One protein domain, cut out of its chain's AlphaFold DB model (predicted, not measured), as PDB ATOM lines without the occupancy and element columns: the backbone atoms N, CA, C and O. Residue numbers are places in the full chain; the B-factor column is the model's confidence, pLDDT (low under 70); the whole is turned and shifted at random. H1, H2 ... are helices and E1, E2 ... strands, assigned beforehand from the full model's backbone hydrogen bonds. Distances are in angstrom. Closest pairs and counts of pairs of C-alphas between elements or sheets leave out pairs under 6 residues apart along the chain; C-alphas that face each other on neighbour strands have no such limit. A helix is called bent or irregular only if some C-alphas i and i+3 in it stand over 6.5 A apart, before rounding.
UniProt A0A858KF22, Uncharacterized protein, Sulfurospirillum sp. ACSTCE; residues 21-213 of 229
ATOM      1  N   THR A  21     123.558 104.925 160.131       94.25
ATOM      2  CA  THR A  21     124.904 105.369 160.528       94.25
ATOM      3  C   THR A  21     125.609 106.128 159.401       94.25
ATOM      4  O   THR A  21     126.840 106.179 159.351       94.25
ATOM      5  N   GLU A  22     124.815 106.697 158.494       95.62
ATOM      6  CA  GLU A  22     125.241 107.296 157.224       95.62
ATOM      7  C   GLU A  22     125.652 108.767 157.331       95.62
ATOM      8  O   GLU A  22     126.329 109.284 156.441       95.62
ATOM      9  N   PHE A  23     125.296 109.445 158.427       96.00
ATOM     10  CA  PHE A  23     125.751 110.810 158.682       96.00
ATOM     11  C   PHE A  23     127.281 110.890 158.684       96.00
ATOM     12  O   PHE A  23     127.978 110.047 159.259       96.00
ATOM     13  N   ASN A  24     127.814 111.923 158.037       95.19
ATOM     14  CA  ASN A  24     129.244 112.107 157.855       95.19
ATOM     15  C   ASN A  24     129.689 113.382 158.572       95.19
ATOM     16  O   ASN A  24     129.372 114.475 158.112       95.19
ATOM     17  N   LYS A  25     130.466 113.230 159.657       95.88
ATOM     18  CA  LYS A  25     130.952 114.361 160.471       95.88
ATOM     19  C   LYS A  25     129.775 115.174 161.048       95.88
ATOM     20  O   LYS A  25     129.569 116.343 160.740       95.88
ATOM     21  N   MET A  26     128.958 114.474 161.838       95.44
ATOM     22  CA  MET A  26     127.900 115.067 162.652       95.44
ATOM     23  C   MET A  26     128.532 115.587 163.947       95.44
ATOM     24  O   MET A  26     128.920 114.771 164.784       95.44
ATOM     25  N   GLU A  27     128.645 116.907 164.081       97.44
ATOM     26  CA  GLU A  27     129.432 117.551 165.143       97.44
ATOM     27  C   GLU A  27     128.515 118.187 166.208       97.44
ATOM     28  O   GLU A  27     127.791 117.482 166.918       97.44
ATOM     29  N   GLY A  28     128.538 119.515 166.354       97.50
ATOM     30  CA  GLY A  28     127.816 120.237 167.390       97.50
ATOM     31  C   GLY A  28     126.298 120.148 167.270       97.50
ATOM     32  O   GLY A  28     125.713 119.999 166.193       97.50
ATOM     33  N   VAL A  29     125.652 120.277 168.426       98.25
ATOM     34  CA  VAL A  29     124.203 120.191 168.587       98.25
ATOM     35  C   VAL A  29     123.734 121.361 169.446       98.25
ATOM     36  O   VAL A  29     124.311 121.626 170.496       98.25
ATOM     37  N   ALA A  30     122.666 122.039 169.032       98.44
ATOM     38  CA  ALA A  30     122.027 123.094 169.816       98.44
ATOM     39  C   ALA A  30     120.518 122.870 169.905       98.44
ATOM     40  O   ALA A  30     119.881 122.452 168.941       98.44
ATOM     41  N   PHE A  31     119.933 123.162 171.062       98.25
ATOM     42  CA  PHE A  31     118.521 122.914 171.334       98.25
ATOM     43  C   PHE A  31     117.771 124.227 171.555       98.25
ATOM     44  O   PHE A  31     118.181 125.051 172.368       98.25
ATOM     45  N   ASN A  32     116.666 124.391 170.835       98.38
ATOM     46  CA  ASN A  32     115.686 125.452 171.010       98.38
ATOM     47  C   ASN A  32     114.434 124.839 171.663       98.38
ATOM     48  O   ASN A  32     113.630 124.197 170.968       98.38
ATOM     49  N   PRO A  33     114.283 124.972 172.993       96.69
ATOM     50  CA  PRO A  33     113.156 124.396 173.714       96.69
ATOM     51  C   PRO A  33     111.828 125.079 173.392       96.69
ATOM     52  O   PRO A  33     110.798 124.401 173.400       96.69
ATOM     53  N   GLU A  34     111.837 126.380 173.099       97.38
ATOM     54  CA  GLU A  34     110.624 127.168 172.877       97.38
ATOM     55  C   GLU A  34     109.877 126.704 171.627       97.38
ATOM     56  O   GLU A  34     108.661 126.516 171.666       97.38
ATOM     57  N   ASP A  35     110.614 126.448 170.545       98.25
ATOM     58  CA  ASP A  35     110.030 126.036 169.264       98.25
ATOM     59  C   ASP A  35     110.124 124.523 169.026       98.25
ATOM     60  O   ASP A  35     109.774 124.037 167.945       98.25
ATOM     61  N   LYS A  36     110.621 123.772 170.020       98.31
ATOM     62  CA  LYS A  36     110.911 122.334 169.924       98.31
ATOM     63  C   LYS A  36     111.755 122.007 168.686       98.31
ATOM     64  O   LYS A  36     111.393 121.150 167.874       98.31
ATOM     65  N   LYS A  37     112.886 122.700 168.537       98.69
ATOM     66  CA  LYS A  37     113.838 122.490 167.438       98.69
ATOM     67  C   LYS A  37     115.185 122.013 167.952       98.69
ATOM     68  O   LYS A  37     115.666 122.472 168.983       98.69
ATOM     69  N   LEU A  38     115.811 121.118 167.198       98.56
ATOM     70  CA  LEU A  38     117.206 120.730 167.387       98.56
ATOM     71  C   LEU A  38     117.997 121.161 166.157       98.56
ATOM     72  O   LEU A  38     117.549 120.950 165.035       98.56
ATOM     73  N   TYR A  39     119.169 121.736 166.362       98.81
ATOM     74  CA  TYR A  39     120.109 122.073 165.308       98.81
ATOM     75  C   TYR A  39     121.300 121.131 165.392       98.81
ATOM     76  O   TYR A  39     121.810 120.903 166.486       98.81
ATOM     77  N   ILE A  40     121.725 120.585 164.258       98.75
ATOM     78  CA  ILE A  40     122.872 119.678 164.174       98.75
ATOM     79  C   ILE A  40     123.795 120.159 163.062       98.75
ATOM     80  O   ILE A  40     123.378 120.297 161.908       98.75
ATOM     81  N   ALA A  41     125.051 120.402 163.410       98.62
ATOM     82  CA  ALA A  41     126.097 120.734 162.462       98.62
ATOM     83  C   ALA A  41     126.508 119.469 161.703       98.62
ATOM     84  O   ALA A  41     126.775 118.419 162.291       98.62
ATOM     85  N   MET A  42     126.548 119.579 160.380       98.50
ATOM     86  CA  MET A  42     127.070 118.543 159.505       98.50
ATOM     87  C   MET A  42     128.230 119.149 158.731       98.50
ATOM     88  O   MET A  42     128.007 119.913 157.783       98.50
ATOM     89  N   SER A  43     129.468 118.826 159.119       98.12
ATOM     90  CA  SER A  43     130.629 119.431 158.464       98.12
ATOM     91  C   SER A  43     130.648 119.063 156.986       98.12
ATOM     92  O   SER A  43     131.015 119.892 156.164       98.12
ATOM     93  N   TYR A  44     130.195 117.864 156.607       97.75
ATOM     94  CA  TYR A  44     130.164 117.441 155.210       97.75
ATOM     95  C   TYR A  44     128.864 116.732 154.838       97.75
ATOM     96  O   TYR A  44     128.456 115.777 155.490       97.75
ATOM     97  N   ILE A  45     128.269 117.104 153.705       97.81
ATOM     98  CA  ILE A  45     127.155 116.367 153.101       97.81
ATOM     99  C   ILE A  45     127.727 115.554 151.934       97.81
ATOM    100  O   ILE A  45     127.635 115.921 150.768       97.81
ATOM    101  N   GLU A  46     128.419 114.463 152.242       96.12
ATOM    102  CA  GLU A  46     128.979 113.544 151.242       96.12
ATOM    103  C   GLU A  46     129.185 112.146 151.844       96.12
ATOM    104  O   GLU A  46     128.864 111.912 153.010       96.12
ATOM    105  N   LYS A  47     129.770 111.229 151.062       95.00
ATOM    106  CA  LYS A  47     130.047 109.838 151.455       95.00
ATOM    107  C   LYS A  47     128.761 109.126 151.862       95.00
ATOM    108  O   LYS A  47     127.898 108.984 151.010       95.00
ATOM    109  N   GLY A  48     128.636 108.734 153.133       94.81
ATOM    110  CA  GLY A  48     127.500 107.979 153.656       94.81
ATOM    111  C   GLY A  48     126.146 108.628 153.373       94.81
ATOM    112  O   GLY A  48     125.171 107.924 153.208       94.81
ATOM    113  N   MET A  49     126.099 109.957 153.254       96.94
ATOM    114  CA  MET A  49     124.861 110.701 152.998       96.94
ATOM    115  C   MET A  49     124.469 110.787 151.513       96.94
ATOM    116  O   MET A  49     123.391 111.286 151.179       96.94
ATOM    117  N   ALA A  50     125.375 110.412 150.610       94.56
ATOM    118  CA  ALA A  50     125.098 110.352 149.186       94.56
ATOM    119  C   ALA A  50     124.581 108.956 148.839       94.56
ATOM    120  O   ALA A  50     125.050 107.971 149.395       94.56
ATOM    121  N   LYS A  51     123.682 108.881 147.856       93.88
ATOM    122  CA  LYS A  51     123.131 107.607 147.385       93.88
ATOM    123  C   LYS A  51     124.246 106.633 146.992       93.88
ATOM    124  O   LYS A  51     124.974 106.905 146.031       93.88
ATOM    125  N   ASP A  52     124.291 105.478 147.648       92.06
ATOM    126  CA  ASP A  52     125.234 104.403 147.342       92.06
ATOM    127  C   ASP A  52     124.546 103.031 147.416       92.06
ATOM    128  O   ASP A  52     124.249 102.493 148.480       92.06
ATOM    129  N   SER A  53     124.330 102.414 146.251       91.31
ATOM    130  CA  SER A  53     123.668 101.107 146.157       91.31
ATOM    131  C   SER A  53     124.501  99.936 146.689       91.31
ATOM    132  O   SER A  53     124.030  98.802 146.653       91.31
ATOM    133  N   THR A  54     125.750 100.168 147.099       92.06
ATOM    134  CA  THR A  54     126.600  99.137 147.709       92.06
ATOM    135  C   THR A  54     126.376  99.003 149.213       92.06
ATOM    136  O   THR A  54     126.799  98.002 149.799       92.06
ATOM    137  N   PHE A  55     125.700  99.963 149.850       88.75
ATOM    138  CA  PHE A  55     125.384  99.876 151.269       88.75
ATOM    139  C   PHE A  55     124.262  98.876 151.529       88.75
ATOM    140  O   PHE A  55     123.297  98.770 150.774       88.75
ATOM    141  N   ALA A  56     124.387  98.141 152.636       86.75
ATOM    142  CA  ALA A  56     123.349  97.215 153.080       86.75
ATOM    143  C   ALA A  56     122.042  97.951 153.429       86.75
ATOM    144  O   ALA A  56     120.967  97.448 153.116       86.75
ATOM    145  N   ASN A  57     122.163  99.142 154.025       89.12
ATOM    146  CA  ASN A  57     121.092 100.111 154.237       89.12
ATOM    147  C   ASN A  57     121.574 101.467 153.706       89.12
ATOM    148  O   ASN A  57     122.687 101.881 154.019       89.12
ATOM    149  N   ASP A  58     120.741 102.104 152.892       93.81
ATOM    150  CA  ASP A  58     120.976 103.399 152.244       93.81
ATOM    151  C   ASP A  58     119.736 104.242 152.581       93.81
ATOM    152  O   ASP A  58     118.764 104.265 151.815       93.81
ATOM    153  N   ASP A  59     119.681 104.792 153.796       95.06
ATOM    154  CA  ASP A  59     118.555 105.583 154.299       95.06
ATOM    155  C   ASP A  59     118.672 107.050 153.844       95.06
ATOM    156  O   ASP A  59     117.656 107.693 153.555       95.06
ATOM    157  N   ILE A  60     119.897 107.583 153.716       95.75
ATOM    158  CA  ILE A  60     120.157 108.992 153.382       95.75
ATOM    159  C   ILE A  60     120.621 109.129 151.926       95.75
ATOM    160  O   ILE A  60     121.679 108.660 151.535       95.75
ATOM    161  N   LYS A  61     119.846 109.855 151.108       95.75
ATOM    162  CA  LYS A  61     120.107 110.033 149.662       95.75
ATOM    163  C   LYS A  61     120.040 111.497 149.257       95.75
ATOM    164  O   LYS A  61     119.190 111.887 148.454       95.75
ATOM    165  N   VAL A  62     120.900 112.325 149.835       96.00
ATOM    166  CA  VAL A  62     120.918 113.763 149.541       96.00
ATOM    167  C   VAL A  62     121.984 114.115 148.507       96.00
ATOM    168  O   VAL A  62     122.950 113.381 148.290       96.00
ATOM    169  N   ALA A  63     121.788 115.245 147.824       95.44
ATOM    170  CA  ALA A  63     122.788 115.775 146.910       95.44
ATOM    171  C   ALA A  63     124.065 116.131 147.680       95.44
ATOM    172  O   ALA A  63     124.016 116.685 148.779       95.44
ATOM    173  N   LYS A  64     125.211 115.816 147.078       95.94
ATOM    174  CA  LYS A  64     126.517 116.082 147.667       95.94
ATOM    175  C   LYS A  64     126.763 117.588 147.817       95.94
ATOM    176  O   LYS A  64     126.544 118.338 146.872       95.94
ATOM    177  N   ASN A  65     127.298 117.986 148.967       97.44
ATOM    178  CA  ASN A  65     127.819 119.315 149.255       97.44
ATOM    179  C   ASN A  65     128.955 119.239 150.296       97.44
ATOM    180  O   ASN A  65     128.736 118.959 151.479       97.44
ATOM    181  N   ARG A  66     130.187 119.512 149.865       97.56
ATOM    182  CA  ARG A  66     131.389 119.505 150.712       97.56
ATOM    183  C   ARG A  66     131.491 120.694 151.644       97.56
ATOM    184  O   ARG A  66     132.289 120.624 152.568       97.56
ATOM    185  N   CYS A  67     130.709 121.744 151.431       98.38
ATOM    186  CA  CYS A  67     130.640 122.877 152.347       98.38
ATOM    187  C   CYS A  67     129.716 122.604 153.537       98.38
ATOM    188  O   CYS A  67     129.639 123.430 154.441       98.38
ATOM    189  N   GLY A  68     129.035 121.455 153.570       98.31
ATOM    190  CA  GLY A  68     128.215 121.058 154.709       98.31
ATOM    191  C   GLY A  68     127.015 121.977 154.941       98.31
ATOM    192  O   GLY A  68     126.519 122.651 154.033       98.31
ATOM    193  N   GLY A  69     126.532 121.982 156.178       98.38
ATOM    194  CA  GLY A  69     125.441 122.844 156.609       98.38
ATOM    195  C   GLY A  69     124.973 122.521 158.020       98.38
ATOM    196  O   GLY A  69     125.370 121.519 158.616       98.38
ATOM    197  N   THR A  70     124.083 123.354 158.544       98.75
ATOM    198  CA  THR A  70     123.421 123.115 159.827       98.75
ATOM    199  C   THR A  70     121.979 122.695 159.590       98.75
ATOM    200  O   THR A  70     121.160 123.463 159.083       98.75
ATOM    201  N   TYR A  71     121.665 121.460 159.960       98.69
ATOM    202  CA  TYR A  71     120.321 120.916 159.850       98.69
ATOM    203  C   TYR A  71     119.452 121.384 161.014       98.69
ATOM    204  O   TYR A  71     119.888 121.370 162.160       98.69
ATOM    205  N   GLU A  72     118.205 121.731 160.720       98.75
ATOM    206  CA  GLU A  72     117.138 121.929 161.694       98.75
ATOM    207  C   GLU A  72     116.227 120.698 161.714       98.75
ATOM    208  O   GLU A  72     115.717 120.244 160.680       98.75
ATOM    209  N   LEU A  73     115.987 120.185 162.914       98.75
ATOM    210  CA  LEU A  73     115.071 119.098 163.187       98.75
ATOM    211  C   LEU A  73     113.863 119.630 163.951       98.75
ATOM    212  O   LEU A  73     114.003 120.379 164.917       98.75
ATOM    213  N   ALA A  74     112.669 119.217 163.532       98.69
ATOM    214  CA  ALA A  74     111.452 119.434 164.307       98.69
ATOM    215  C   ALA A  74     111.284 118.300 165.318       98.69
ATOM    216  O   ALA A  74     111.471 117.134 164.960       98.69
ATOM    217  N   LEU A  75     110.925 118.643 166.553       98.69
ATOM    218  CA  LEU A  75     110.735 117.690 167.639       98.69
ATOM    219  C   LEU A  75     109.263 117.637 168.066       98.69
ATOM    220  O   LEU A  75     108.568 118.654 168.086       98.69
ATOM    221  N   SER A  76     108.795 116.452 168.450       98.38
ATOM    222  CA  SER A  76     107.439 116.231 168.955       98.38
ATOM    223  C   SER A  76     107.423 115.226 170.104       98.38
ATOM    224  O   SER A  76     108.310 114.385 170.229       98.38
ATOM    225  N   GLY A  77     106.377 115.300 170.926       97.88
ATOM    226  CA  GLY A  77     106.011 114.236 171.856       97.88
ATOM    227  C   GLY A  77     105.063 113.225 171.220       97.88
ATOM    228  O   GLY A  77     104.674 113.372 170.057       97.88
ATOM    229  N   ASN A  78     104.661 112.226 172.010       96.44
ATOM    230  CA  ASN A  78     103.722 111.168 171.611       96.44
ATOM    231  C   ASN A  78     104.165 110.371 170.373       96.44
ATOM    232  O   ASN A  78     103.335 109.858 169.622       96.44
ATOM    233  N   ILE A  79     105.477 110.270 170.158       98.12
ATOM    234  CA  ILE A  79     106.048 109.442 169.101       98.12
ATOM    235  C   ILE A  79     106.204 108.021 169.620       98.12
ATOM    236  O   ILE A  79     106.529 107.800 170.787       98.12
ATOM    237  N   LYS A  80     105.943 107.058 168.744       97.50
ATOM    238  CA  LYS A  80     106.151 105.643 169.019       97.50
ATOM    239  C   LYS A  80     107.422 105.159 168.344       97.50
ATOM    240  O   LYS A  80     107.793 105.675 167.291       97.50
ATOM    241  N   ASP A  81     108.070 104.181 168.952       94.94
ATOM    242  CA  ASP A  81     109.222 103.515 168.361       94.94
ATOM    243  C   ASP A  81     108.806 102.516 167.259       94.94
ATOM    244  O   ASP A  81     107.630 102.376 166.903       94.94
ATOM    245  N   SER A  82     109.789 101.802 166.710       91.38
ATOM    246  CA  SER A  82     109.575 100.771 165.688       91.38
ATOM    247  C   SER A  82     108.789  99.550 166.186       91.38
ATOM    248  O   SER A  82     108.266  98.801 165.362       91.38
ATOM    249  N   ASN A  83     108.647  99.370 167.502       94.50
ATOM    250  CA  ASN A  83     107.817  98.339 168.125       94.50
ATOM    251  C   ASN A  83     106.414  98.857 168.483       94.50
ATOM    252  O   ASN A  83     105.640  98.132 169.106       94.50
ATOM    253  N   ASN A  84     106.063 100.080 168.059       96.31
ATOM    254  CA  ASN A  84     104.795 100.751 168.353       96.31
ATOM    255  C   ASN A  84     104.597 101.068 169.854       96.31
ATOM    256  O   ASN A  84     103.470 101.350 170.284       96.31
ATOM    257  N   GLU A  85     105.687 101.104 170.623       97.69
ATOM    258  CA  GLU A  85     105.700 101.503 172.028       97.69
ATOM    259  C   GLU A  85     105.908 103.021 172.163       97.69
ATOM    260  O   GLU A  85     106.698 103.605 171.414       97.69
ATOM    261  N   PRO A  86     105.213 103.709 173.088       97.81
ATOM    262  CA  PRO A  86     105.404 105.142 173.297       97.81
ATOM    263  C   PRO A  86     106.825 105.473 173.768       97.81
ATOM    264  O   PRO A  86     107.298 104.954 174.779       97.81
ATOM    265  N   ILE A  87     107.478 106.418 173.092       97.81
ATOM    266  CA  ILE A  87     108.722 107.017 173.576       97.81
ATOM    267  C   ILE A  87     108.348 108.059 174.632       97.81
ATOM    268  O   ILE A  87     107.654 109.034 174.339       97.81
ATOM    269  N   ALA A  88     108.822 107.869 175.864       97.75
ATOM    270  CA  ALA A  88     108.584 108.776 176.989       97.75
ATOM    271  C   ALA A  88     109.423 110.069 176.879       97.75
ATOM    272  O   ALA A  88     110.303 110.330 177.698       97.75
ATOM    273  N   SER A  89     109.184 110.859 175.830       97.19
ATOM    274  CA  SER A  89     109.848 112.135 175.566       97.19
ATOM    275  C   SER A  89     108.933 113.073 174.781       97.19
ATOM    276  O   SER A  89     108.251 112.651 173.851       97.19
ATOM    277  N   ASP A  90     108.978 114.362 175.117       96.69
ATOM    278  CA  ASP A  90     108.315 115.439 174.369       96.69
ATOM    279  C   ASP A  90     109.150 115.980 173.195       96.69
ATOM    280  O   ASP A  90     108.722 116.918 172.510       96.69
ATOM    281  N   PHE A  91     110.344 115.413 172.994       97.50
ATOM    282  CA  PHE A  91     111.406 115.941 172.139       97.50
ATOM    283  C   PHE A  91     111.983 114.874 171.196       97.50
ATOM    284  O   PHE A  91     113.197 114.737 171.056       97.50
ATOM    285  N   VAL A  92     111.121 114.090 170.553       98.00
ATOM    286  CA  VAL A  92     111.535 113.097 169.554       98.00
ATOM    287  C   VAL A  92     111.635 113.765 168.177       98.00
ATOM    288  O   VAL A  92     110.657 114.386 167.752       98.00
ATOM    289  N   PRO A  93     112.771 113.664 167.457       97.31
ATOM    290  CA  PRO A  93     112.886 114.216 166.112       97.31
ATOM    291  C   PRO A  93     111.950 113.525 165.120       97.31
ATOM    292  O   PRO A  93     111.925 112.300 165.038       97.31
ATOM    293  N   ILE A  94     111.206 114.316 164.347       97.44
ATOM    294  CA  ILE A  94     110.219 113.818 163.368       97.44
ATOM    295  C   ILE A  94     110.517 114.232 161.925       97.44
ATOM    296  O   ILE A  94     109.980 113.652 160.986       97.44
ATOM    297  N   SER A  95     111.364 115.239 161.727       97.50
ATOM    298  CA  SER A  95     111.796 115.688 160.403       97.50
ATOM    299  C   SER A  95     113.120 116.419 160.515       97.50
ATOM    300  O   SER A  95     113.362 117.058 161.537       97.50
ATOM    301  N   MET A  96     113.915 116.401 159.451       97.25
ATOM    302  CA  MET A  96     115.225 117.043 159.370       97.25
ATOM    303  C   MET A  96     115.372 117.719 158.003       97.25
ATOM    304  O   MET A  96     115.043 117.117 156.984       97.25
ATOM    305  N   HIS A  97     115.846 118.964 157.971       97.62
ATOM    306  CA  HIS A  97     116.136 119.696 156.732       97.62
ATOM    307  C   HIS A  97     117.218 120.755 156.970       97.62
ATOM    308  O   HIS A  97     117.495 121.098 158.113       97.62
ATOM    309  N   VAL A  98     117.814 121.293 155.905       98.06
ATOM    310  CA  VAL A  98     118.759 122.416 156.003       98.06
ATOM    311  C   VAL A  98     118.048 123.699 155.567       98.06
ATOM    312  O   VAL A  98     117.646 123.786 154.403       98.06
ATOM    313  N   PRO A  99     117.866 124.700 156.448       98.06
ATOM    314  CA  PRO A  99     117.433 126.027 156.025       98.06
ATOM    315  C   PRO A  99     118.396 126.604 154.980       98.06
ATOM    316  O   PRO A  99     119.602 126.430 155.096       98.06
ATOM    317  N   SER A 100     117.897 127.330 153.977       96.19
ATOM    318  CA  SER A 100     118.727 127.800 152.851       96.19
ATOM    319  C   SER A 100     119.924 128.659 153.272       96.19
ATOM    320  O   SER A 100     120.997 128.546 152.687       96.19
ATOM    321  N   MET A 101     119.757 129.487 154.306       97.62
ATOM    322  CA  MET A 101     120.833 130.307 154.879       97.62
ATOM    323  C   MET A 101     121.847 129.493 155.686       97.62
ATOM    324  O   MET A 101     122.929 129.986 155.974       97.62
ATOM    325  N   LEU A 102     121.495 128.261 156.055       98.62
ATOM    326  CA  LEU A 102     122.322 127.326 156.808       98.62
ATOM    327  C   LEU A 102     122.844 126.178 155.925       98.62
ATOM    328  O   LEU A 102     123.257 125.137 156.438       98.62
ATOM    329  N   LEU A 103     122.854 126.366 154.606       98.62
ATOM    330  CA  LEU A 103     123.513 125.474 153.662       98.62
ATOM    331  C   LEU A 103     124.761 126.172 153.117       98.62
ATOM    332  O   LEU A 103     124.660 127.269 152.560       98.62
ATOM    333  N   GLY A 104     125.923 125.534 153.260       98.50
ATOM    334  CA  GLY A 104     127.142 126.027 152.626       98.50
ATOM    335  C   GLY A 104     127.060 125.922 151.105       98.50
ATOM    336  O   GLY A 104     126.256 125.162 150.568       98.50
ATOM    337  N   GLU A 105     127.890 126.671 150.387       98.56
ATOM    338  CA  GLU A 105     127.889 126.667 148.920       98.56
ATOM    339  C   GLU A 105     129.296 126.436 148.382       98.56
ATOM    340  O   GLU A 105     130.209 127.199 148.691       98.56
ATOM    341  N   GLU A 106     129.460 125.382 147.579       98.44
ATOM    342  CA  GLU A 106     130.714 125.106 146.877       98.44
ATOM    343  C   GLU A 106     130.977 126.167 145.805       98.44
ATOM    344  O   GLU A 106     130.070 126.617 145.106       98.44
ATOM    345  N   MET A 107     132.247 126.513 145.622       97.94
ATOM    346  CA  MET A 107     132.709 127.353 144.524       97.94
ATOM    347  C   MET A 107     133.993 126.794 143.913       97.94
ATOM    348  O   MET A 107     134.703 125.983 144.513       97.94
ATOM    349  N   ALA A 108     134.313 127.246 142.699       97.81
ATOM    350  CA  ALA A 108     135.653 127.043 142.163       97.81
ATOM    351  C   ALA A 108     136.678 127.696 143.098       97.81
ATOM    352  O   ALA A 108     136.410 128.758 143.657       97.81
ATOM    353  N   MET A 109     137.842 127.063 143.246       97.69
ATOM    354  CA  MET A 109     138.894 127.574 144.119       97.69
ATOM    355  C   MET A 109     139.274 129.007 143.734       97.69
ATOM    356  O   MET A 109     139.592 129.262 142.570       97.69
ATOM    357  N   ASP A 110     139.247 129.928 144.696       96.31
ATOM    358  CA  ASP A 110     139.696 131.301 144.471       96.31
ATOM    359  C   ASP A 110     141.225 131.452 144.594       96.31
ATOM    360  O   ASP A 110     141.965 130.500 144.847       96.31
ATOM    361  N   LYS A 111     141.718 132.680 144.397       94.69
ATOM    362  CA  LYS A 111     143.151 133.013 144.472       94.69
ATOM    363  C   LYS A 111     143.772 132.804 145.863       94.69
ATOM    364  O   LYS A 111     144.990 132.654 145.968       94.69
ATOM    365  N   ASP A 112     142.958 132.847 146.914       93.88
ATOM    366  CA  ASP A 112     143.409 132.746 148.302       93.88
ATOM    367  C   ASP A 112     143.383 131.276 148.771       93.88
ATOM    368  O   ASP A 112     144.176 130.882 149.632       93.88
ATOM    369  N   GLY A 113     142.566 130.442 148.121       96.44
ATOM    370  CA  GLY A 113     142.459 129.002 148.336       96.44
ATOM    371  C   GLY A 113     141.095 128.546 148.850       96.44
ATOM    372  O   GLY A 113     140.964 127.379 149.226       96.44
ATOM    373  N   ASN A 114     140.091 129.429 148.895       97.94
ATOM    374  CA  ASN A 114     138.749 129.068 149.351       97.94
ATOM    375  C   ASN A 114     138.034 128.232 148.290       97.94
ATOM    376  O   ASN A 114     138.097 128.550 147.104       97.94
ATOM    377  N   THR A 115     137.316 127.194 148.715       98.31
ATOM    378  CA  THR A 115     136.473 126.347 147.849       98.31
ATOM    379  C   THR A 115     134.997 126.367 148.247       98.31
ATOM    380  O   THR A 115     134.183 125.689 147.623       98.31
ATOM    381  N   CYS A 116     134.649 127.139 149.274       98.44
ATOM    382  CA  CYS A 116     133.279 127.477 149.642       98.44
ATOM    383  C   CYS A 116     133.098 128.997 149.581       98.44
ATOM    384  O   CYS A 116     134.058 129.746 149.782       98.44
ATOM    385  N   VAL A 117     131.884 129.446 149.259       98.44
ATOM    386  CA  VAL A 117     131.547 130.872 149.169       98.44
ATOM    387  C   VAL A 117     131.754 131.528 150.527       98.44
ATOM    388  O   VAL A 117     131.006 131.265 151.463       98.44
ATOM    389  N   VAL A 118     132.726 132.440 150.602       97.19
ATOM    390  CA  VAL A 118     133.169 133.052 151.864       97.19
ATOM    391  C   VAL A 118     132.052 133.769 152.624       97.19
ATOM    392  O   VAL A 118     132.075 133.804 153.850       97.19
ATOM    393  N   ASP A 119     131.051 134.316 151.929       97.12
ATOM    394  CA  ASP A 119     129.902 135.021 152.524       97.12
ATOM    395  C   ASP A 119     128.757 134.097 152.972       97.12
ATOM    396  O   ASP A 119     127.665 134.563 153.307       97.12
ATOM    397  N   LYS A 120     129.011 132.789 153.022       98.38
ATOM    398  CA  LYS A 120     128.129 131.767 153.587       98.38
ATOM    399  C   LYS A 120     128.886 130.931 154.609       98.38
ATOM    400  O   LYS A 120     130.104 131.006 154.698       98.38
ATOM    401  N   ILE A 121     128.151 130.128 155.371       98.31
ATOM    402  CA  ILE A 121     128.771 129.152 156.264       98.31
ATOM    403  C   ILE A 121     129.489 128.052 155.471       98.31
ATOM    404  O   ILE A 121     129.037 127.663 154.392       98.31
ATOM    405  N   ALA A 122     130.551 127.488 156.038       98.38
ATOM    406  CA  ALA A 122     131.176 126.267 155.542       98.38
ATOM    407  C   ALA A 122     131.600 125.348 156.689       98.38
ATOM    408  O   ALA A 122     132.089 125.813 157.711       98.38
ATOM    409  N   ASN A 123     131.415 124.040 156.496       98.44
ATOM    410  CA  ASN A 123     131.834 122.967 157.399       98.44
ATOM    411  C   ASN A 123     131.570 123.302 158.875       98.44
ATOM    412  O   ASN A 123     132.469 123.305 159.711       98.44
ATOM    413  N   THR A 124     130.317 123.639 159.175       98.38
ATOM    414  CA  THR A 124     129.910 124.019 160.529       98.38
ATOM    415  C   THR A 124     130.225 122.905 161.511       98.38
ATOM    416  O   THR A 124     129.990 121.736 161.195       98.38
ATOM    417  N   ASP A 125     130.676 123.285 162.699       98.31
ATOM    418  CA  ASP A 125     131.014 122.364 163.779       98.31
ATOM    419  C   ASP A 125     130.297 122.795 165.061       98.31
ATOM    420  O   ASP A 125     129.357 122.144 165.511       98.31
ATOM    421  N   ASN A 126     130.667 123.954 165.602       97.88
ATOM    422  CA  ASN A 126     130.221 124.388 166.918       97.88
ATOM    423  C   ASN A 126     128.878 125.112 166.828       97.88
ATOM    424  O   ASN A 126     128.735 126.045 166.040       97.88
ATOM    425  N   LEU A 127     127.911 124.746 167.673       98.50
ATOM    426  CA  LEU A 127     126.587 125.373 167.708       98.50
ATOM    427  C   LEU A 127     126.206 125.819 169.120       98.50
ATOM    428  O   LEU A 127     126.424 125.097 170.090       98.50
ATOM    429  N   PHE A 128     125.550 126.973 169.223       98.31
ATOM    430  CA  PHE A 128     124.872 127.406 170.445       98.31
ATOM    431  C   PHE A 128     123.591 128.164 170.098       98.31
ATOM    432  O   PHE A 128     123.630 129.114 169.323       98.31
ATOM    433  N   TYR A 129     122.459 127.800 170.698       98.19
ATOM    434  CA  TYR A 129     121.216 128.558 170.549       98.19
ATOM    435  C   TYR A 129     120.967 129.439 171.773       98.19
ATOM    436  O   TYR A 129     120.899 128.946 172.897       98.19
ATOM    437  N   SER A 130     120.812 130.741 171.540       97.12
ATOM    438  CA  SER A 130     120.374 131.703 172.547       97.12
ATOM    439  C   SER A 130     118.865 131.906 172.446       97.12
ATOM    440  O   SER A 130     118.374 132.460 171.459       97.12
ATOM    441  N   SER A 131     118.148 131.509 173.498       94.81
ATOM    442  CA  SER A 131     116.712 131.765 173.649       94.81
ATOM    443  C   SER A 131     116.435 133.265 173.753       94.81
ATOM    444  O   SER A 131     115.567 133.794 173.055       94.81
ATOM    445  N   ARG A 132     117.246 133.987 174.540       93.38
ATOM    446  CA  ARG A 132     117.078 135.432 174.754       93.38
ATOM    447  C   ARG A 132     117.216 136.229 173.457       93.38
ATOM    448  O   ARG A 132     116.445 137.160 173.240       93.38
ATOM    449  N   ALA A 133     118.196 135.888 172.621       93.38
ATOM    450  CA  ALA A 133     118.457 136.586 171.363       93.38
ATOM    451  C   ALA A 133     117.718 135.973 170.161       93.38
ATOM    452  O   ALA A 133     117.844 136.487 169.048       93.38
ATOM    453  N   ARG A 134     117.014 134.846 170.351       96.69
ATOM    454  CA  ARG A 134     116.426 134.026 169.276       96.69
ATOM    455  C   ARG A 134     117.406 133.812 168.122       96.69
ATOM    456  O   ARG A 134     117.108 134.043 166.949       96.69
ATOM    457  N   THR A 135     118.628 133.430 168.482       97.19
ATOM    458  CA  THR A 135     119.772 133.395 167.569       97.19
ATOM    459  C   THR A 135     120.573 132.117 167.758       97.19
ATOM    460  O   THR A 135     120.952 131.763 168.873       97.19
ATOM    461  N   LEU A 136     120.844 131.437 166.647       98.56
ATOM    462  CA  LEU A 136     121.772 130.321 166.561       98.56
ATOM    463  C   LEU A 136     123.160 130.858 166.194       98.56
ATOM    464  O   LEU A 136     123.342 131.454 165.134       98.56
ATOM    465  N   PHE A 137     124.131 130.638 167.066       98.19
ATOM    466  CA  PHE A 137     125.539 130.907 166.814       98.19
ATOM    467  C   PHE A 137     126.214 129.665 166.240       98.19
ATOM    468  O   PHE A 137     125.939 128.551 166.692       98.19
ATOM    469  N   ILE A 138     127.063 129.867 165.233       98.75
ATOM    470  CA  ILE A 138     127.615 128.796 164.397       98.75
ATOM    471  C   ILE A 138     129.104 129.056 164.166       98.75
ATOM    472  O   ILE A 138     129.457 130.019 163.483       98.75
ATOM    473  N   GLY A 139     129.961 128.216 164.738       98.38
ATOM    474  CA  GLY A 139     131.405 128.214 164.513       98.38
ATOM    475  C   GLY A 139     131.805 127.219 163.424       98.38
ATOM    476  O   GLY A 139     131.256 126.115 163.340       98.38
ATOM    477  N   GLU A 140     132.744 127.621 162.574       98.44
ATOM    478  CA  GLU A 140     133.270 126.792 161.486       98.44
ATOM    479  C   GLU A 140     134.562 126.052 161.879       98.44
ATOM    480  O   GLU A 140     135.483 126.666 162.425       98.44
ATOM    481  N   ASP A 141     134.640 124.769 161.511       97.50
ATOM    482  CA  ASP A 141     135.882 123.997 161.327       97.50
ATOM    483  C   ASP A 141     135.983 123.610 159.841       97.50
ATOM    484  O   ASP A 141     135.711 122.487 159.400       97.50
ATOM    485  N   SER A 142     136.264 124.614 159.012       95.75
ATOM    486  CA  SER A 142     136.359 124.464 157.569       95.75
ATOM    487  C   SER A 142     137.794 124.336 157.101       95.75
ATOM    488  O   SER A 142     138.619 125.232 157.269       95.75
ATOM    489  N   GLY A 143     138.042 123.245 156.378       95.81
ATOM    490  CA  GLY A 143     139.186 123.113 155.477       95.81
ATOM    491  C   GLY A 143     138.950 123.721 154.088       95.81
ATOM    492  O   GLY A 143     139.799 123.555 153.214       95.81
ATOM    493  N   ALA A 144     137.794 124.350 153.858       96.69
ATOM    494  CA  ALA A 144     137.383 124.943 152.587       96.69
ATOM    495  C   ALA A 144     137.348 126.482 152.615       96.69
ATOM    496  O   ALA A 144     137.358 127.103 151.551       96.69
ATOM    497  N   HIS A 145     137.348 127.092 153.801       97.81
ATOM    498  CA  HIS A 145     137.725 128.485 154.008       97.81
ATOM    499  C   HIS A 145     139.180 128.570 154.486       97.81
ATOM    500  O   HIS A 145     139.626 127.785 155.317       97.81
ATOM    501  N   VAL A 146     139.939 129.543 153.981       96.94
ATOM    502  CA  VAL A 146     141.327 129.800 154.408       96.94
ATOM    503  C   VAL A 146     141.378 130.265 155.864       96.94
ATOM    504  O   VAL A 146     142.324 129.955 156.593       96.94
ATOM    505  N   ASN A 147     140.370 131.020 156.286       95.69
ATOM    506  CA  ASN A 147     140.156 131.419 157.662       95.69
ATOM    507  C   ASN A 147     138.680 131.240 158.022       95.69
ATOM    508  O   ASN A 147     137.805 131.590 157.236       95.69
ATOM    509  N   ASN A 148     138.426 130.689 159.203       97.88
ATOM    510  CA  ASN A 148     137.083 130.335 159.641       97.88
ATOM    511  C   ASN A 148     136.338 131.516 160.272       97.88
ATOM    512  O   ASN A 148     136.908 132.576 160.585       97.88
ATOM    513  N   TYR A 149     135.037 131.322 160.455       97.81
ATOM    514  CA  TYR A 149     134.129 132.355 160.925       97.81
ATOM    515  C   TYR A 149     133.270 131.898 162.110       97.81
ATOM    516  O   TYR A 149     132.986 130.713 162.281       97.81
ATOM    517  N   LEU A 150     132.806 132.878 162.892       97.62
ATOM    518  CA  LEU A 150     131.644 132.731 163.769       97.62
ATOM    519  C   LEU A 150     130.480 133.503 163.156       97.62
ATOM    520  O   LEU A 150     130.595 134.700 162.854       97.62
ATOM    521  N   TRP A 151     129.346 132.831 163.028       98.00
ATOM    522  CA  TRP A 151     128.118 133.394 162.493       98.00
ATOM    523  C   TRP A 151     127.035 133.498 163.561       98.00
ATOM    524  O   TRP A 151     126.978 132.697 164.490       98.00
ATOM    525  N   ALA A 152     126.148 134.473 163.388       97.38
ATOM    526  CA  ALA A 152     124.905 134.625 164.124       97.38
ATOM    527  C   ALA A 152     123.731 134.537 163.143       97.38
ATOM    528  O   ALA A 152     123.626 135.339 162.211       97.38
ATOM    529  N   TYR A 153     122.855 133.558 163.346       98.00
ATOM    530  CA  TYR A 153     121.645 133.351 162.566       98.00
ATOM    531  C   TYR A 153     120.413 133.609 163.430       98.00
ATOM    532  O   TYR A 153     120.073 132.798 164.292       98.00
ATOM    533  N   ASN A 154     119.727 134.730 163.203       97.62
ATOM    534  CA  ASN A 154     118.468 134.994 163.893       97.62
ATOM    535  C   ASN A 154     117.363 134.108 163.303       97.62
ATOM    536  O   ASN A 154     117.090 134.160 162.098       97.62
ATOM    537  N   ILE A 155     116.722 133.299 164.146       97.69
ATOM    538  CA  ILE A 155     115.778 132.279 163.682       97.69
ATOM    539  C   ILE A 155     114.433 132.862 163.254       97.69
ATOM    540  O   ILE A 155     113.725 132.203 162.496       97.69
ATOM    541  N   ASP A 156     114.088 134.081 163.663       96.62
ATOM    542  CA  ASP A 156     112.823 134.711 163.284       96.62
ATOM    543  C   ASP A 156     112.983 135.486 161.972       96.62
ATOM    544  O   ASP A 156     112.227 135.276 161.022       96.62
ATOM    545  N   THR A 157     114.015 136.331 161.874       97.06
ATOM    546  CA  THR A 157     114.279 137.141 160.673       97.06
ATOM    547  C   THR A 157     114.998 136.365 159.575       97.06
ATOM    548  O   THR A 157     115.148 136.880 158.467       97.06
ATOM    549  N   LYS A 158     115.503 135.163 159.886       97.00
ATOM    550  CA  LYS A 158     116.308 134.314 158.991       97.00
ATOM    551  C   LYS A 158     117.587 135.001 158.494       97.00
ATOM    552  O   LYS A 158     118.133 134.638 157.455       97.00
ATOM    553  N   LYS A 159     118.074 136.009 159.225       96.50
ATOM    554  CA  LYS A 159     119.272 136.765 158.851       96.50
ATOM    555  C   LYS A 159     120.503 136.051 159.390       96.50
ATOM    556  O   LYS A 159     120.620 135.868 160.596       96.50
ATOM    557  N   LEU A 160     121.429 135.716 158.496       97.50
ATOM    558  CA  LEU A 160     122.770 135.249 158.831       97.50
ATOM    559  C   LEU A 160     123.735 136.442 158.825       97.50
ATOM    560  O   LEU A 160     123.698 137.265 157.911       97.50
ATOM    561  N   SER A 161     124.568 136.578 159.851       96.19
ATOM    562  CA  SER A 161     125.568 137.647 159.964       96.19
ATOM    563  C   SER A 161     126.892 137.085 160.457       96.19
ATOM    564  O   SER A 161     126.922 136.367 161.453       96.19
ATOM    565  N   ARG A 162     127.989 137.414 159.772       96.12
ATOM    566  CA  ARG A 162     129.337 137.094 160.249       96.12
ATOM    567  C   ARG A 162     129.679 138.039 161.396       96.12
ATOM    568  O   ARG A 162     129.611 139.253 161.209       96.12
ATOM    569  N   ILE A 163     130.031 137.498 162.558       94.56
ATOM    570  CA  ILE A 163     130.338 138.294 163.759       94.56
ATOM    571  C   ILE A 163     131.799 138.182 164.199       94.56
ATOM    572  O   ILE A 163     132.276 139.036 164.942       94.56
ATOM    573  N   LEU A 164     132.524 137.175 163.706       93.88
ATOM    574  CA  LEU A 164     133.964 137.033 163.900       93.88
ATOM    575  C   LEU A 164     134.602 136.398 162.663       93.88
ATOM    576  O   LEU A 164     134.053 135.461 162.084       93.88
ATOM    577  N   SER A 165     135.788 136.881 162.307       95.00
ATOM    578  CA  SER A 165     136.735 136.181 161.441       95.00
ATOM    579  C   SER A 165     137.998 135.924 162.243       95.00
ATOM    580  O   SER A 165     138.559 136.863 162.809       95.00
ATOM    581  N   ILE A 166     138.433 134.671 162.305       94.38
ATOM    582  CA  ILE A 166     139.634 134.293 163.056       94.38
ATOM    583  C   ILE A 166     140.858 134.215 162.127       94.38
ATOM    584  O   ILE A 166     140.693 134.283 160.906       94.38
ATOM    585  N   PRO A 167     142.092 134.132 162.663       94.56
ATOM    586  CA  PRO A 167     143.293 133.992 161.846       94.56
ATOM    587  C   PRO A 167     143.250 132.772 160.912       94.56
ATOM    588  O   PRO A 167     142.613 131.764 161.204       94.56
ATOM    589  N   ALA A 168     143.957 132.860 159.786       95.81
ATOM    590  CA  ALA A 168     144.014 131.779 158.805       95.81
ATOM    591  C   ALA A 168     144.571 130.475 159.390       95.81
ATOM    592  O   ALA A 168     145.483 130.489 160.220       95.81
ATOM    593  N   GLY A 169     144.024 129.354 158.921       95.12
ATOM    594  CA  GLY A 169     144.354 128.017 159.410       95.12
ATOM    595  C   GLY A 169     143.820 127.689 160.806       95.12
ATOM    596  O   GLY A 169     144.123 126.622 161.313       95.12
ATOM    597  N   ALA A 170     143.063 128.588 161.444       95.81
ATOM    598  CA  ALA A 170     142.367 128.289 162.690       95.81
ATOM    599  C   ALA A 170     140.927 127.830 162.440       95.81
ATOM    600  O   ALA A 170     140.330 128.251 161.447       95.81
ATOM    601  N   GLU A 171     140.351 127.074 163.375       96.31
ATOM    602  CA  GLU A 171     138.900 126.825 163.489       96.31
ATOM    603  C   GLU A 171     138.262 127.698 164.586       96.31
ATOM    604  O   GLU A 171     138.927 128.080 165.560       96.31
ATOM    605  N   SER A 172     136.980 128.043 164.417       96.75
ATOM    606  CA  SER A 172     136.196 128.808 165.395       96.75
ATOM    607  C   SER A 172     135.458 127.829 166.298       96.75
ATOM    608  O   SER A 172     134.370 127.356 165.971       96.75
ATOM    609  N   THR A 173     136.050 127.540 167.453       95.00
ATOM    610  CA  THR A 173     135.545 126.528 168.388       95.00
ATOM    611  C   THR A 173     135.302 127.129 169.772       95.00
ATOM    612  O   THR A 173     135.198 128.361 169.915       95.00
ATOM    613  N   GLY A 174     135.129 126.276 170.789       93.12
ATOM    614  CA  GLY A 174     134.967 126.682 172.187       93.12
ATOM    615  C   GLY A 174     133.781 127.622 172.396       93.12
ATOM    616  O   GLY A 174     133.827 128.484 173.275       93.12
ATOM    617  N   LEU A 175     132.762 127.504 171.537       95.38
ATOM    618  CA  LEU A 175     131.650 128.436 171.468       95.38
ATOM    619  C   LEU A 175     130.834 128.374 172.758       95.38
ATOM    620  O   LEU A 175     130.238 127.352 173.095       95.38
ATOM    621  N   GLN A 176     130.771 129.499 173.457       94.62
ATOM    622  CA  GLN A 176     129.965 129.659 174.655       94.62
ATOM    623  C   GLN A 176     129.218 130.981 174.591       94.62
ATOM    624  O   GLN A 176     129.793 132.020 174.268       94.62
ATOM    625  N   VAL A 177     127.941 130.960 174.963       93.44
ATOM    626  CA  VAL A 177     127.149 132.179 175.107       93.44
ATOM    627  C   VAL A 177     126.617 132.262 176.526       93.44
ATOM    628  O   VAL A 177     125.967 131.348 177.028       93.44
ATOM    629  N   VAL A 178     126.913 133.378 177.181       93.94
ATOM    630  CA  VAL A 178     126.356 133.751 178.476       93.94
ATOM    631  C   VAL A 178     125.371 134.875 178.214       93.94
ATOM    632  O   VAL A 178     125.766 136.013 177.979       93.94
ATOM    633  N   GLU A 179     124.082 134.553 178.208       91.12
ATOM    634  CA  GLU A 179     123.031 135.471 177.751       91.12
ATOM    635  C   GLU A 179     122.795 136.660 178.693       91.12
ATOM    636  O   GLU A 179     122.265 137.691 178.275       91.12
ATOM    637  N   ASN A 180     123.150 136.517 179.973       90.25
ATOM    638  CA  ASN A 180     123.059 137.581 180.964       90.25
ATOM    639  C   ASN A 180     123.990 137.310 182.152       90.25
ATOM    640  O   ASN A 180     123.693 136.490 183.019       90.25
ATOM    641  N   LEU A 181     125.085 138.054 182.218       92.06
ATOM    642  CA  LEU A 181     125.940 138.173 183.386       92.06
ATOM    643  C   LEU A 181     125.999 139.654 183.767       92.06
ATOM    644  O   LEU A 181     126.612 140.467 183.079       92.06
ATOM    645  N   ASN A 182     125.314 140.006 184.857       93.31
ATOM    646  CA  ASN A 182     125.209 141.377 185.373       93.31
ATOM    647  C   ASN A 182     124.699 142.411 184.346       93.31
ATOM    648  O   ASN A 182     125.168 143.546 184.319       93.31
ATOM    649  N   GLY A 183     123.734 142.026 183.504       88.94
ATOM    650  CA  GLY A 183     123.127 142.903 182.497       88.94
ATOM    651  C   GLY A 183     123.820 142.889 181.133       88.94
ATOM    652  O   GLY A 183     123.330 143.540 180.213       88.94
ATOM    653  N   TYR A 184     124.907 142.129 180.982       88.62
ATOM    654  CA  TYR A 184     125.652 141.993 179.730       88.62
ATOM    655  C   TYR A 184     125.560 140.571 179.182       88.62
ATOM    656  O   TYR A 184     125.550 139.606 179.944       88.62
ATOM    657  N   ALA A 185     125.525 140.446 177.857       89.94
ATOM    658  CA  ALA A 185     125.673 139.170 177.172       89.94
ATOM    659  C   ALA A 185     127.120 139.002 176.689       89.94
ATOM    660  O   ALA A 185     127.749 139.968 176.253       89.94
ATOM    661  N   TYR A 186     127.631 137.775 176.741       92.06
ATOM    662  CA  TYR A 186     128.972 137.425 176.283       92.06
ATOM    663  C   TYR A 186     128.880 136.281 175.286       92.06
ATOM    664  O   TYR A 186     128.300 135.244 175.592       92.06
ATOM    665  N   ILE A 187     129.480 136.466 174.115       93.50
ATOM    666  CA  ILE A 187     129.703 135.406 173.133       93.50
ATOM    667  C   ILE A 187     131.208 135.172 173.109       93.50
ATOM    668  O   ILE A 187     131.981 136.095 172.859       93.50
ATOM    669  N   MET A 188     131.616 133.953 173.422       93.88
ATOM    670  CA  MET A 188     133.008 133.538 173.506       93.88
ATOM    671  C   MET A 188     133.266 132.480 172.443       93.88
ATOM    672  O   MET A 188     132.452 131.584 172.241       93.88
ATOM    673  N   SER A 189     134.402 132.597 171.767       93.75
ATOM    674  CA  SER A 189     134.933 131.598 170.843       93.75
ATOM    675  C   SER A 189     136.456 131.673 170.894       93.75
ATOM    676  O   SER A 189     137.019 132.719 171.232       93.75
ATOM    677  N   ASN A 190     137.127 130.570 170.585       93.62
ATOM    678  CA  ASN A 190     138.575 130.511 170.452       93.62
ATOM    679  C   ASN A 190     138.973 130.209 168.998       93.62
ATOM    680  O   ASN A 190     138.241 129.580 168.240       93.62
ATOM    681  N   ALA A 191     140.164 130.676 168.631       94.31
ATOM    682  CA  ALA A 191     140.837 130.285 167.404       94.31
ATOM    683  C   ALA A 191     141.773 129.116 167.733       94.31
ATOM    684  O   ALA A 191     142.852 129.335 168.292       94.31
ATOM    685  N   GLN A 192     141.358 127.879 167.458       94.62
ATOM    686  CA  GLN A 192     142.218 126.713 167.686       94.62
ATOM    687  C   GLN A 192     143.201 126.553 166.517       94.62
ATOM    688  O   GLN A 192     142.868 126.898 165.394       94.62
ATOM    689  N   HIS A 193     144.430 126.096 166.803       94.56
ATOM    690  CA  HIS A 193     145.474 125.730 165.824       94.56
ATOM    691  C   HIS A 193     145.779 126.767 164.718       94.56
ATOM    692  O   HIS A 193     146.085 126.417 163.579       94.56
ATOM    693  N   LEU A 194     145.761 128.063 165.051       93.25
ATOM    694  CA  LEU A 194     146.066 129.143 164.106       93.25
ATOM    695  C   LEU A 194     147.384 128.949 163.334       93.25
ATOM    696  O   LEU A 194     148.418 128.553 163.874       93.25
ATOM    697  N   GLY A 195     147.335 129.241 162.033       93.75
ATOM    698  CA  GLY A 195     148.432 129.022 161.095       93.75
ATOM    699  C   GLY A 195     148.606 127.574 160.621       93.75
ATOM    700  O   GLY A 195     149.586 127.304 159.917       93.75
ATOM    701  N   ASP A 196     147.715 126.644 160.979       95.12
ATOM    702  CA  ASP A 196     147.613 125.336 160.319       95.12
ATOM    703  C   ASP A 196     146.890 125.479 158.968       95.12
ATOM    704  O   ASP A 196     145.690 125.260 158.825       95.12
ATOM    705  N   PHE A 197     147.612 126.001 157.973       95.75
ATOM    706  CA  PHE A 197     147.030 126.341 156.678       95.75
ATOM    707  C   PHE A 197     146.426 125.120 155.979       95.75
ATOM    708  O   PHE A 197     147.042 124.057 155.882       95.75
ATOM    709  N   THR A 198     145.244 125.313 155.397       93.75
ATOM    710  CA  THR A 198     144.573 124.277 154.607       93.75
ATOM    711  C   THR A 198     145.421 123.867 153.398       93.75
ATOM    712  O   THR A 198     146.239 124.634 152.880       93.75
ATOM    713  N   LYS A 199     145.177 122.660 152.873       92.94
ATOM    714  CA  LYS A 199     145.871 122.155 151.672       92.94
ATOM    715  C   LYS A 199     145.659 123.036 150.435       92.94
ATOM    716  O   LYS A 199     146.457 122.955 149.504       92.94
ATOM    717  N   THR A 200     144.583 123.821 150.407       95.12
ATOM    718  CA  THR A 200     144.221 124.697 149.290       95.12
ATOM    719  C   THR A 200     144.724 126.127 149.470       95.12
ATOM    720  O   THR A 200     144.782 126.858 148.485       95.12
ATOM    721  N   THR A 201     145.157 126.527 150.672       95.81
ATOM    722  CA  THR A 201     145.762 127.846 150.899       95.81
ATOM    723  C   THR A 201     147.003 128.017 150.020       95.81
ATOM    724  O   THR A 201     147.938 127.213 150.084       95.81
ATOM    725  N   SER A 202     147.041 129.078 149.209       93.44
ATOM    726  CA  SER A 202     148.121 129.281 148.235       93.44
ATOM    727  C   SER A 202     149.485 129.492 148.907       93.44
ATOM    728  O   SER A 202     149.589 130.117 149.962       93.44
ATOM    729  N   LYS A 203     150.570 128.999 148.290       93.94
ATOM    730  CA  LYS A 203     151.937 129.150 148.838       93.94
ATOM    731  C   LYS A 203     152.325 130.613 149.055       93.94
ATOM    732  O   LYS A 203     152.995 130.922 150.034       93.94
ATOM    733  N   GLU A 204     151.901 131.494 148.154       94.94
ATOM    734  CA  GLU A 204     152.131 132.936 148.261       94.94
ATOM    735  C   GLU A 204     151.443 133.515 149.506       94.94
ATOM    736  O   GLU A 204     152.069 134.233 150.288       94.94
ATOM    737  N   LEU A 205     150.183 133.138 149.752       96.00
ATOM    738  CA  LEU A 205     149.458 133.580 150.937       96.00
ATOM    739  C   LEU A 205     150.063 133.000 152.221       96.00
ATOM    740  O   LEU A 205     150.241 133.736 153.190       96.00
ATOM    741  N   GLN A 206     150.463 131.725 152.217       95.88
ATOM    742  CA  GLN A 206     151.165 131.113 153.351       95.88
ATOM    743  C   GLN A 206     152.457 131.872 153.687       95.88
ATOM    744  O   GLN A 206     152.691 132.197 154.850       95.88
ATOM    745  N   GLN A 207     153.276 132.206 152.682       96.75
ATOM    746  CA  GLN A 207     154.511 132.978 152.871       96.75
ATOM    747  C   GLN A 207     154.237 134.370 153.452       96.75
ATOM    748  O   GLN A 207     154.973 134.822 154.326       96.75
ATOM    749  N   LYS A 208     153.160 135.027 153.008       96.88
ATOM    750  CA  LYS A 208     152.750 136.344 153.508       96.88
ATOM    751  C   LYS A 208     152.236 136.301 154.951       96.88
ATOM    752  O   LYS A 208     152.523 137.215 155.718       96.88
ATOM    753  N   LEU A 209     151.467 135.274 155.313       95.88
ATOM    754  CA  LEU A 209     150.806 135.174 156.620       95.88
ATOM    755  C   LEU A 209     151.691 134.565 157.707       95.88
ATOM    756  O   LEU A 209     151.574 134.965 158.858       95.88
ATOM    757  N   THR A 210     152.593 133.641 157.363       96.00
ATOM    758  CA  THR A 210     153.490 132.977 158.329       96.00
ATOM    759  C   THR A 210     154.203 133.948 159.282       96.00
ATOM    760  O   THR A 210     154.132 133.718 160.485       96.00
ATOM    761  N   PRO A 211     154.846 135.044 158.828       96.38
ATOM    762  CA  PRO A 211     155.514 135.972 159.745       96.38
ATOM    763  C   PRO A 211     154.551 136.833 160.582       96.38
ATOM    764  O   PRO A 211     155.002 137.512 161.499       96.38
ATOM    765  N   LEU A 212     153.249 136.841 160.270       95.00
ATOM    766  CA  LEU A 212     152.217 137.603 160.987       95.00
ATOM    767  C   LEU A 212     151.484 136.766 162.046       95.00
ATOM    768  O   LEU A 212     150.693 137.310 162.812       95.00
ATOM    769  N   ILE A 213     151.706 135.450 162.058       93.44
ATOM    770  CA  ILE A 213     150.990 134.494 162.898       93.44
ATOM    771  C   ILE A 213     151.981 133.862 163.877       93.44
ATOM    772  O   ILE A 213     152.769 132.992 163.504       93.44
TER     773      ILE A 213
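Overview. This is residues 21 to 213 of the 229 residues of an uncharacterized protein of Sulfurospirillum sp. ACSTCE (UniProt A0A858KF22). Three strongly or slightly splayed sheets stand one after another like slices of an open fan, in chain order and only partly face to face: E1 to E4, then E5 to E8 in the middle, then the long hairpin E9 and E10. The one helix, H1, lies far out at one end of the longest axis, and long loops join E2 to E3 and E3 to E4 in the first sheet and E4 to E5 between the first two sheets. The printed part has 193 residues, with ten named strands, E1 to E10, and then H1; the class is mostly strand, though under half of the residues are in named elements. The two larger sheets run E1 E2 E3 E4 and E5 E6 E7 E8, and all three sheets are antiparallel. The whole is compact, with a radius of gyration of the C-alphas of 18.3 A, and flat in outline, spanning 62 by 56 by 26 A.

Arrangement. Start at E1, residues 26 to 32, and go on to E2, residues 37 to 42, E3, residues 69 to 76, and E4, residues 92 to 97. These four form a meander, each strand the antiparallel neighbour of the one before, in a strongly twisted sheet with E1 and E4 as edge strands. Look at N 30 and O 39, 2.9 A apart, for E1 and E2; at N 71 and O 40, 2.8 A, for E2 and E3; and at N 74 and O 95, 3.0 A, for E3 and E4. The next meander is E5, residues 124 to 130, E6, residues 135 to 140, E7, residues 149 to 154, and E8, residues 160 to 165, also strongly twisted. Here N 128 and O 137 are 3.0 A apart, N 138 and O 151 2.9 A, and N 152 and O 161 2.8 A. The third sheet is the hairpin of E9, residues 171 to 181, and E10, residues 184 to 192, where you find N 178 and O 186 at 2.8 A. The sheets form a stack, face to face in turn: the best planes of the first and second are 39 degrees apart, those of the second and third 17 degrees. Between the first two, the closest C-alphas of E1 and E5 are those of Gly 28 and Asn 126, 4.8 A apart, while E4 is apart from E5, E6, E7 and E8. Between the second and third, the closest C-alphas of E6 and E9 are those of Gly 139 and Ser 172, 4.9 A apart. H1, residues 203 to 212, is not on either four-stranded sheet, and 4 of its 6 O i to N i+4 pairs are within hydrogen-bond range.

Along the chain. Find C-alpha 26 at (127.900, 115.067, 162.652), where E1 begins. E3 measures 22.8 A from first to last C-alpha. E9, the longest strand by residues, begins at C-alpha 171, (138.900, 126.825, 163.489), and measures 26.3 A; E10 measures 25.6 A. H1 measures 14.8 A and ends at C-alpha 212, (152.217, 137.603, 160.987). It is irregular, but only just: C-alphas 208 and 211 are 6.8 A apart.

Size, cuts and confidence. The two C-alphas farthest apart are those of Asn 84 and Pro 211, at 62.3 A. The printed part has no cut. Its long links are E2 to E3, E3 to E4 and E4 to E5, with 26, 15 and 26 residues. The mean pLDDT of the printed part is 96.2, and no printed residue is under 70.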